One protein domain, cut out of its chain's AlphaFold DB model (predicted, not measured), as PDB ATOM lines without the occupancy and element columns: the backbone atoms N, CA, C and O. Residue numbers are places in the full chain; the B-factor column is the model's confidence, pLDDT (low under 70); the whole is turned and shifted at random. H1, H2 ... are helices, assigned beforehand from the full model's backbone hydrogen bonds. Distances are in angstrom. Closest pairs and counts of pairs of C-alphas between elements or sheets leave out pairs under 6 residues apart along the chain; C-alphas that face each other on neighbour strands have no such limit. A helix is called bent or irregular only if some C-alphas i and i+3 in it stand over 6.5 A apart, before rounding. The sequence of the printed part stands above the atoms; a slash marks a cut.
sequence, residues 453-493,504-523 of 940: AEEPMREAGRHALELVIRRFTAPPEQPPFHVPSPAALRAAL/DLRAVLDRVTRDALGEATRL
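This is residues 453 to 493 and 504 to 523 of the 940 residues of the protein "ATP-grasp domain-containing protein" of Streptomyces morookaense (UniProt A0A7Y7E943). Picture a flat, loose layer of three helices, with the long H1 along one side, H3 in the middle, and the short H2 on the other side, packed on H3 by residues 515 to 516 of H3 alone. A long loop, residues 474 to 485, swings wide from H1 to H2. The printed part has 61 residues, with three named helices in the order H1, H2, H3 and no named strand; the class is all helix. It is loose, with a radius of gyration of the C-alphas of 13.6 A, and spans 39 by 28 by 14 A.

Start with H1, residues 454 to 473, the longest helix. H3, residues 505 to 517, touches it, and the closest C-alphas are those of Ala 460 and Arg 506, 5.4 A apart. The two run the same way at a shallow tilt of 28 degrees. Next look at H2, residues 486 to 493, which touches H3; the closest C-alphas, of Ala 492 and Asp 515, are 6.7 A apart. H2 and H3 run opposite ways at a shallow tilt of 6 degrees. H1 and H2 are apart. In H1 and H2 every O i to N i+4 pair is within hydrogen-bond range; in H3, 8 of 9 are.

Find C-alpha 454 at (48.605, 37.511, 22.489); from there H1 runs 28.0 A to C-alpha 473. H2 begins at C-alpha 486 at (28.975, 24.712, 52.445) and covers 10.4 A to C-alpha 493. H3 covers 16.2 A from C-alpha 505 to C-alpha 517 at (30.337, 33.822, 41.071). It is neither bent nor irregular, but only just: C-alphas 514 and 517 are 6.2 A apart.

The two C-alphas farthest apart are those of Ala 453 and Phe 481, 39.7 A. Residues 494 to 503 are not printed, and C-alphas 493 and 504 are 17.5 A apart across this cut. The link from H1 to H2, 12 residues, is long. The mean pLDDT of the printed part is 90.8, and residue 477 is under 70.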
ATOM      1  N   ALA A 453      50.560  34.252  25.544       80.44
ATOM      2  CA  ALA A 453      50.683  34.751  24.179       80.44
ATOM      3  C   ALA A 453      49.473  35.634  23.823       80.44
ATOM      4  O   ALA A 453      48.408  35.527  24.433       80.44
ATOM      5  N   GLU A 454      49.632  36.521  22.838       82.88
ATOM      6  CA  GLU A 454      48.605  37.511  22.489       82.88
ATOM      7  C   GLU A 454      47.268  36.882  22.089       82.88
ATOM      8  O   GLU A 454      46.224  37.334  22.557       82.88
ATOM      9  N   GLU A 455      47.287  35.825  21.278       83.56
ATOM     10  CA  GLU A 455      46.054  35.215  20.776       83.56
ATOM     11  C   GLU A 455      45.219  34.558  21.895       83.56
ATOM     12  O   GLU A 455      44.057  34.946  22.044       83.56
ATOM     13  N   PRO A 456      45.782  33.709  22.786       84.94
ATOM     14  CA  PRO A 456      45.064  33.238  23.974       84.94
ATOM     15  C   PRO A 456      44.536  34.366  24.872       84.94
ATOM     16  O   PRO A 456      43.435  34.260  25.414       84.94
ATOM     17  N   MET A 457      45.277  35.477  25.016       90.00
ATOM     18  CA  MET A 457      44.787  36.649  25.760       90.00
ATOM     19  C   MET A 457      43.574  37.293  25.081       90.00
ATOM     20  O   MET A 457      42.626  37.678  25.765       90.00
ATOM     21  N   ARG A 458      43.587  37.425  23.749       91.50
ATOM     22  CA  ARG A 458      42.471  37.990  22.978       91.50
ATOM     23  C   ARG A 458      41.234  37.105  23.053       91.50
ATOM     24  O   ARG A 458      40.139  37.630  23.250       91.50
ATOM     25  N   GLU A 459      41.407  35.795  22.918       93.38
ATOM     26  CA  GLU A 459      40.321  34.822  23.009       93.38
ATOM     27  C   GLU A 459      39.681  34.831  24.402       93.38
ATOM     28  O   GLU A 459      38.489  35.122  24.534       93.38
ATOM     29  N   ALA A 460      40.483  34.609  25.449       94.38
ATOM     30  CA  ALA A 460      39.994  34.605  26.824       94.38
ATOM     31  C   ALA A 460      39.417  35.970  27.232       94.38
ATOM     32  O   ALA A 460      38.390  36.036  27.905       94.38
ATOM     33  N   GLY A 461      40.033  37.067  26.782       95.62
ATOM     34  CA  GLY A 461      39.554  38.426  27.025       95.62
ATOM     35  C   GLY A 461      38.199  38.712  26.374       95.62
ATOM     36  O   GLY A 461      37.328  39.303  27.017       95.62
ATOM     37  N   ARG A 462      37.979  38.267  25.128       96.81
ATOM     38  CA  ARG A 462      36.671  38.379  24.460       96.81
ATOM     39  C   ARG A 462      35.614  37.584  25.218       96.81
ATOM     40  O   ARG A 462      34.561  38.133  25.527       96.81
ATOM     41  N   HIS A 463      35.924  36.339  25.572       97.44
ATOM     42  CA  HIS A 463      35.007  35.473  26.313       97.44
ATOM     43  C   HIS A 463      34.643  36.054  27.688       97.44
ATOM     44  O   HIS A 463      33.470  36.125  28.047       97.44
ATOM     45  N   ALA A 464      35.622  36.569  28.437       97.38
ATOM     46  CA  ALA A 464      35.372  37.240  29.712       97.38
ATOM     47  C   ALA A 464      34.435  38.452  29.557       97.38
ATOM     48  O   ALA A 464      33.513  38.631  30.354       97.38
ATOM     49  N   LEU A 465      34.630  39.273  28.519       97.06
ATOM     50  CA  LEU A 465      33.742  40.403  28.236       97.06
ATOM     51  C   LEU A 465      32.330  39.954  27.849       97.06
ATOM     52  O   LEU A 465      31.370  40.598  28.264       97.06
ATOM     53  N   GLU A 466      32.179  38.857  27.108       96.44
ATOM     54  CA  GLU A 466      30.869  38.278  26.793       96.44
ATOM     55  C   GLU A 466      30.133  37.821  28.059       96.44
ATOM     56  O   GLU A 466      28.956  38.147  28.229       96.44
ATOM     57  N   LEU A 467      30.827  37.154  28.990       95.44
ATOM     58  CA  LEU A 467      30.269  36.774  30.295       95.44
ATOM     59  C   LEU A 467      29.811  38.006  31.092       95.44
ATOM     60  O   LEU A 467      28.699  38.024  31.628       95.44
ATOM     61  N   VAL A 468      30.626  39.068  31.122       94.94
ATOM     62  CA  VAL A 468      30.271  40.341  31.770       94.94
ATOM     63  C   VAL A 468      29.051  40.977  31.101       94.94
ATOM     64  O   VAL A 468      28.095  41.331  31.788       94.94
ATOM     65  N   ILE A 469      29.038  41.110  29.773       94.81
ATOM     66  CA  ILE A 469      27.920  41.715  29.037       94.81
ATOM     67  C   ILE A 469      26.639  40.918  29.277       94.81
ATOM     68  O   ILE A 469      25.601  41.512  29.587       94.81
ATOM     69  N   ARG A 470      26.701  39.582  29.212       91.88
ATOM     70  CA  ARG A 470      25.563  38.712  29.523       91.88
ATOM     71  C   ARG A 470      25.053  38.968  30.939       91.88
ATOM     72  O   ARG A 470      23.847  39.088  31.122       91.88
ATOM     73  N   ARG A 471      25.940  39.138  31.928       89.25
ATOM     74  CA  ARG A 471      25.551  39.404  33.324       89.25
ATOM     75  C   ARG A 471      24.759  40.704  33.509       89.25
ATOM     76  O   ARG A 471      23.928  40.750  34.417       89.25
ATOM     77  N   PHE A 472      25.007  41.722  32.680       88.94
ATOM     78  CA  PHE A 472      24.303  43.014  32.711       88.94
ATOM     79  C   PHE A 472      23.049  43.068  31.828       88.94
ATOM     80  O   PHE A 472      22.159  43.868  32.102       88.94
ATOM     81  N   THR A 473      22.994  42.283  30.752       89.12
ATOM     82  CA  THR A 473      21.949  42.405  29.715       89.12
ATOM     83  C   THR A 473      20.914  41.291  29.746       89.12
ATOM     84  O   THR A 473      19.774  41.517  29.346       89.12
ATOM     85  N   ALA A 474      21.279  40.096  30.216       81.06
ATOM     86  CA  ALA A 474      20.334  39.000  30.318       81.06
ATOM     87  C   ALA A 474      19.318  39.283  31.436       81.06
ATOM     88  O   ALA A 474      19.710  39.731  32.525       81.06
ATOM     89  N   PRO A 475      18.020  39.003  31.210       74.88
ATOM     90  CA  PRO A 475      17.046  39.046  32.286       74.88
ATOM     91  C   PRO A 475      17.485  38.087  33.401       74.88
ATOM     92  O   PRO A 475      18.163  37.090  33.129       74.88
ATOM     93  N   PRO A 476      17.138  38.356  34.667       70.75
ATOM     94  CA  PRO A 476      17.491  37.443  35.736       70.75
ATOM     95  C   PRO A 476      16.862  36.058  35.532       70.75
ATOM     96  O   PRO A 476      15.666  35.885  35.728       70.75
ATOM     97  N   GLU A 477      17.674  35.073  35.132       68.88
ATOM     98  CA  GLU A 477      17.239  33.674  34.974       68.88
ATOM     99  C   GLU A 477      16.955  33.008  36.336       68.88
ATOM    100  O   GLU A 477      16.155  32.081  36.426       68.88
ATOM    101  N   GLN A 478      17.590  33.503  37.406       73.25
ATOM    102  CA  GLN A 478      17.493  32.981  38.770       73.25
ATOM    103  C   GLN A 478      16.899  34.018  39.735       73.25
ATOM    104  O   GLN A 478      17.117  35.225  39.549       73.25
ATOM    105  N   PRO A 479      16.185  33.571  40.790       85.19
ATOM    106  CA  PRO A 479      15.720  34.455  41.850       85.19
ATOM    107  C   PRO A 479      16.903  35.152  42.543       85.19
ATOM    108  O   PRO A 479      18.026  34.648  42.529       85.19
ATOM    109  N   PRO A 480      16.683  36.320  43.173       90.00
ATOM    110  CA  PRO A 480      17.764  37.064  43.806       90.00
ATOM    111  C   PRO A 480      18.409  36.334  44.980       90.00
ATOM    112  O   PRO A 480      19.591  36.539  45.245       90.00
ATOM    113  N   PHE A 481      17.642  35.511  45.690       92.12
ATOM    114  CA  PHE A 481      18.126  34.737  46.817       92.12
ATOM    115  C   PHE A 481      18.628  33.372  46.349       92.12
ATOM    116  O   PHE A 481      17.874  32.571  45.801       92.12
ATOM    117  N   HIS A 482      19.905  33.120  46.608       87.69
ATOM    118  CA  HIS A 482      20.559  31.848  46.357       87.69
ATOM    119  C   HIS A 482      21.671  31.663  47.393       87.69
ATOM    120  O   HIS A 482      22.510  32.555  47.564       87.69
ATOM    121  N   VAL A 483      21.636  30.545  48.124       88.50
ATOM    122  CA  VAL A 483      22.632  30.197  49.146       88.50
ATOM    123  C   VAL A 483      22.860  28.682  49.110       88.50
ATOM    124  O   VAL A 483      22.077  27.934  49.702       88.50
ATOM    125  N   PRO A 484      23.909  28.202  48.427       89.81
ATOM    126  CA  PRO A 484      24.244  26.786  48.426       89.81
ATOM    127  C   PRO A 484      24.789  26.360  49.794       89.81
ATOM    128  O   PRO A 484      25.305  27.164  50.577       89.81
ATOM    129  N   SER A 485      24.694  25.065  50.096       93.62
ATOM    130  CA  SER A 485      25.286  24.537  51.327       93.62
ATOM    131  C   SER A 485      26.822  24.601  51.271       93.62
ATOM    132  O   SER A 485      27.400  24.386  50.202       93.62
ATOM    133  N   PRO A 486      27.516  24.791  52.411       96.19
ATOM    134  CA  PRO A 486      28.975  24.712  52.445       96.19
ATOM    135  C   PRO A 486      29.518  23.389  51.896       96.19
ATOM    136  O   PRO A 486      30.555  23.382  51.247       96.19
ATOM    137  N   ALA A 487      28.819  22.270  52.123       96.19
ATOM    138  CA  ALA A 487      29.224  20.967  51.598       96.19
ATOM    139  C   ALA A 487      29.180  20.917  50.062       96.19
ATOM    140  O   ALA A 487      30.103  20.383  49.454       96.19
ATOM    141  N   ALA A 488      28.150  21.508  49.445       93.19
ATOM    142  CA  ALA A 488      28.028  21.581  47.990       93.19
ATOM    143  C   ALA A 488      29.143  22.435  47.364       93.19
ATOM    144  O   ALA A 488      29.785  21.989  46.420       93.19
ATOM    145  N   LEU A 489      29.435  23.614  47.931       94.81
ATOM    146  CA  LEU A 489      30.511  24.477  47.426       94.81
ATOM    147  C   LEU A 489      31.897  23.852  47.594       94.81
ATOM    148  O   LEU A 489      32.695  23.907  46.666       94.81
ATOM    149  N   ARG A 490      32.174  23.216  48.740       95.75
ATOM    150  CA  ARG A 490      33.436  22.487  48.937       95.75
ATOM    151  C   ARG A 490      33.593  21.373  47.912       95.75
ATOM    152  O   ARG A 490      34.641  21.257  47.303       95.75
ATOM    153  N   ALA A 491      32.540  20.595  47.662       92.69
ATOM    154  CA  ALA A 491      32.588  19.544  46.648       92.69
ATOM    155  C   ALA A 491      32.842  20.083  45.224       92.69
ATOM    156  O   ALA A 491      33.411  19.364  44.409       92.69
ATOM    157  N   ALA A 492      32.434  21.320  44.922       91.44
ATOM    158  CA  ALA A 492      32.628  21.945  43.612       91.44
ATOM    159  C   ALA A 492      33.991  22.655  43.447       91.44
ATOM    160  O   ALA A 492      34.534  22.692  42.336       91.44
ATOM    161  N   LEU A 493      34.532  23.233  44.529       94.56
ATOM    162  CA  LEU A 493      35.665  24.170  44.487       94.56
ATOM    163  C   LEU A 493      36.906  23.723  45.278       94.56
ATOM    164  O   LEU A 493      37.992  24.214  44.976       94.56
ATOM    165  N   ASP A 504      43.580  26.091  28.579       90.12
ATOM    166  CA  ASP A 504      42.153  26.407  28.424       90.12
ATOM    167  C   ASP A 504      41.665  27.397  29.496       90.12
ATOM    168  O   ASP A 504      40.896  27.073  30.408       90.12
ATOM    169  N   LEU A 505      42.124  28.647  29.392       93.94
ATOM    170  CA  LEU A 505      41.679  29.723  30.284       93.94
ATOM    171  C   LEU A 505      40.168  29.992  30.157       93.94
ATOM    172  O   LEU A 505      39.533  30.426  31.118       93.94
ATOM    173  N   ARG A 506      39.568  29.708  28.997       94.88
ATOM    174  CA  ARG A 506      38.132  29.877  28.763       94.88
ATOM    175  C   ARG A 506      37.311  28.958  29.669       94.88
ATOM    176  O   ARG A 506      36.403  29.442  30.344       94.88
ATOM    177  N   ALA A 507      37.665  27.676  29.747       94.44
ATOM    178  CA  ALA A 507      37.001  26.731  30.639       94.44
ATOM    179  C   ALA A 507      37.146  27.129  32.115       94.44
ATOM    180  O   ALA A 507      36.192  26.994  32.884       94.44
ATOM    181  N   VAL A 508      38.300  27.679  32.511       95.94
ATOM    182  CA  VAL A 508      38.505  28.199  33.874       95.94
ATOM    183  C   VAL A 508      37.585  29.391  34.153       95.94
ATOM    184  O   VAL A 508      36.952  29.440  35.210       95.94
ATOM    185  N   LEU A 509      37.456  30.324  33.202       97.38
ATOM    186  CA  LEU A 509      36.538  31.465  33.302       97.38
ATOM    187  C   LEU A 509      35.070  31.021  33.390       97.38
ATOM    188  O   LEU A 509      34.312  31.565  34.196       97.38
ATOM    189  N   ASP A 510      34.667  30.013  32.615       96.50
ATOM    190  CA  ASP A 510      33.320  29.438  32.689       96.50
ATOM    191  C   ASP A 510      33.062  28.767  34.037       96.50
ATOM    192  O   ASP A 510      32.007  28.968  34.642       96.50
ATOM    193  N   ARG A 511      34.036  27.997  34.532       95.25
ATOM    194  CA  ARG A 511      33.949  27.307  35.820       95.25
ATOM    195  C   ARG A 511      33.811  28.294  36.973       95.25
ATOM    196  O   ARG A 511      32.856  28.190  37.730       95.25
ATOM    197  N   VAL A 512      34.691  29.296  37.078       95.44
ATOM    198  CA  VAL A 512      34.603  30.290  38.166       95.44
ATOM    199  C   VAL A 512      33.314  31.108  38.080       95.44
ATOM    200  O   VAL A 512      32.714  31.438  39.104       95.44
ATOM    201  N   THR A 513      32.841  31.404  36.867       94.75
ATOM    202  CA  THR A 513      31.593  32.148  36.682       94.75
ATOM    203  C   THR A 513      30.384  31.331  37.116       94.75
ATOM    204  O   THR A 513      29.494  31.882  37.752       94.75
ATOM    205  N   ARG A 514      30.340  30.033  36.803       92.38
ATOM    206  CA  ARG A 514      29.221  29.154  37.150       92.38
ATOM    207  C   ARG A 514      29.258  28.717  38.614       92.38
ATOM    208  O   ARG A 514      28.289  28.944  39.322       92.38
ATOM    209  N   ASP A 515      30.378  28.159  39.056       93.31
ATOM    210  CA  ASP A 515      30.462  27.383  40.299       93.31
ATOM    211  C   ASP A 515      30.856  28.244  41.515       93.31
ATOM    212  O   ASP A 515      30.764  27.787  42.652       93.31
ATOM    213  N   ALA A 516      31.302  29.488  41.294       93.69
ATOM    214  CA  ALA A 516      31.634  30.429  42.366       93.69
ATOM    215  C   ALA A 516      30.832  31.736  42.271       93.69
ATOM    216  O   ALA A 516      30.063  32.058  43.175       93.69
ATOM    217  N   LEU A 517      30.987  32.508  41.189       92.50
ATOM    218  CA  LEU A 517      30.337  33.822  41.071       92.50
ATOM    219  C   LEU A 517      28.819  33.714  40.861       92.50
ATOM    220  O   LEU A 517      28.072  34.555  41.363       92.50
ATOM    221  N   GLY A 518      28.365  32.697  40.127       90.00
ATOM    222  CA  GLY A 518      26.955  32.426  39.833       90.00
ATOM    223  C   GLY A 518      26.168  31.942  41.047       90.00
ATOM    224  O   GLY A 518      24.973  32.199  41.142       90.00
ATOM    225  N   GLU A 519      26.854  31.344  42.017       91.19
ATOM    226  CA  GLU A 519      26.268  30.851  43.263       91.19
ATOM    227  C   GLU A 519      25.988  31.975  44.284       91.19
ATOM    228  O   GLU A 519      25.370  31.738  45.328       91.19
ATOM    229  N   ALA A 520      26.424  33.209  44.003       89.50
ATOM    230  CA  ALA A 520      26.228  34.358  44.878       89.50
ATOM    231  C   ALA A 520      24.810  34.951  44.779       89.50
ATOM    232  O   ALA A 520      24.254  35.146  43.698       89.50
ATOM    233  N   THR A 521      24.256  35.354  45.929       90.44
ATOM    234  CA  THR A 521      23.006  36.130  46.010       90.44
ATOM    235  C   THR A 521      23.086  37.397  45.147       90.44
ATOM    236  O   THR A 521      24.036  38.181  45.238       90.44
ATOM    237  N   ARG A 522      22.049  37.649  44.342       90.00
ATOM    238  CA  ARG A 522      22.005  38.770  43.396       90.00
ATOM    239  C   ARG A 522      21.449  40.038  44.031       90.00
ATOM    240  O   ARG A 522      20.252  40.331  43.964       90.00
ATOM    241  N   LEU A 523      22.339  40.831  44.619       90.12
ATOM    242  CA  LEU A 523      21.998  42.151  45.168       90.12
ATOM    243  C   LEU A 523      21.642  43.191  44.090       90.12
ATOM    244  O   LEU A 523      21.008  44.191  44.401       90.12
TER     245      LEU A 523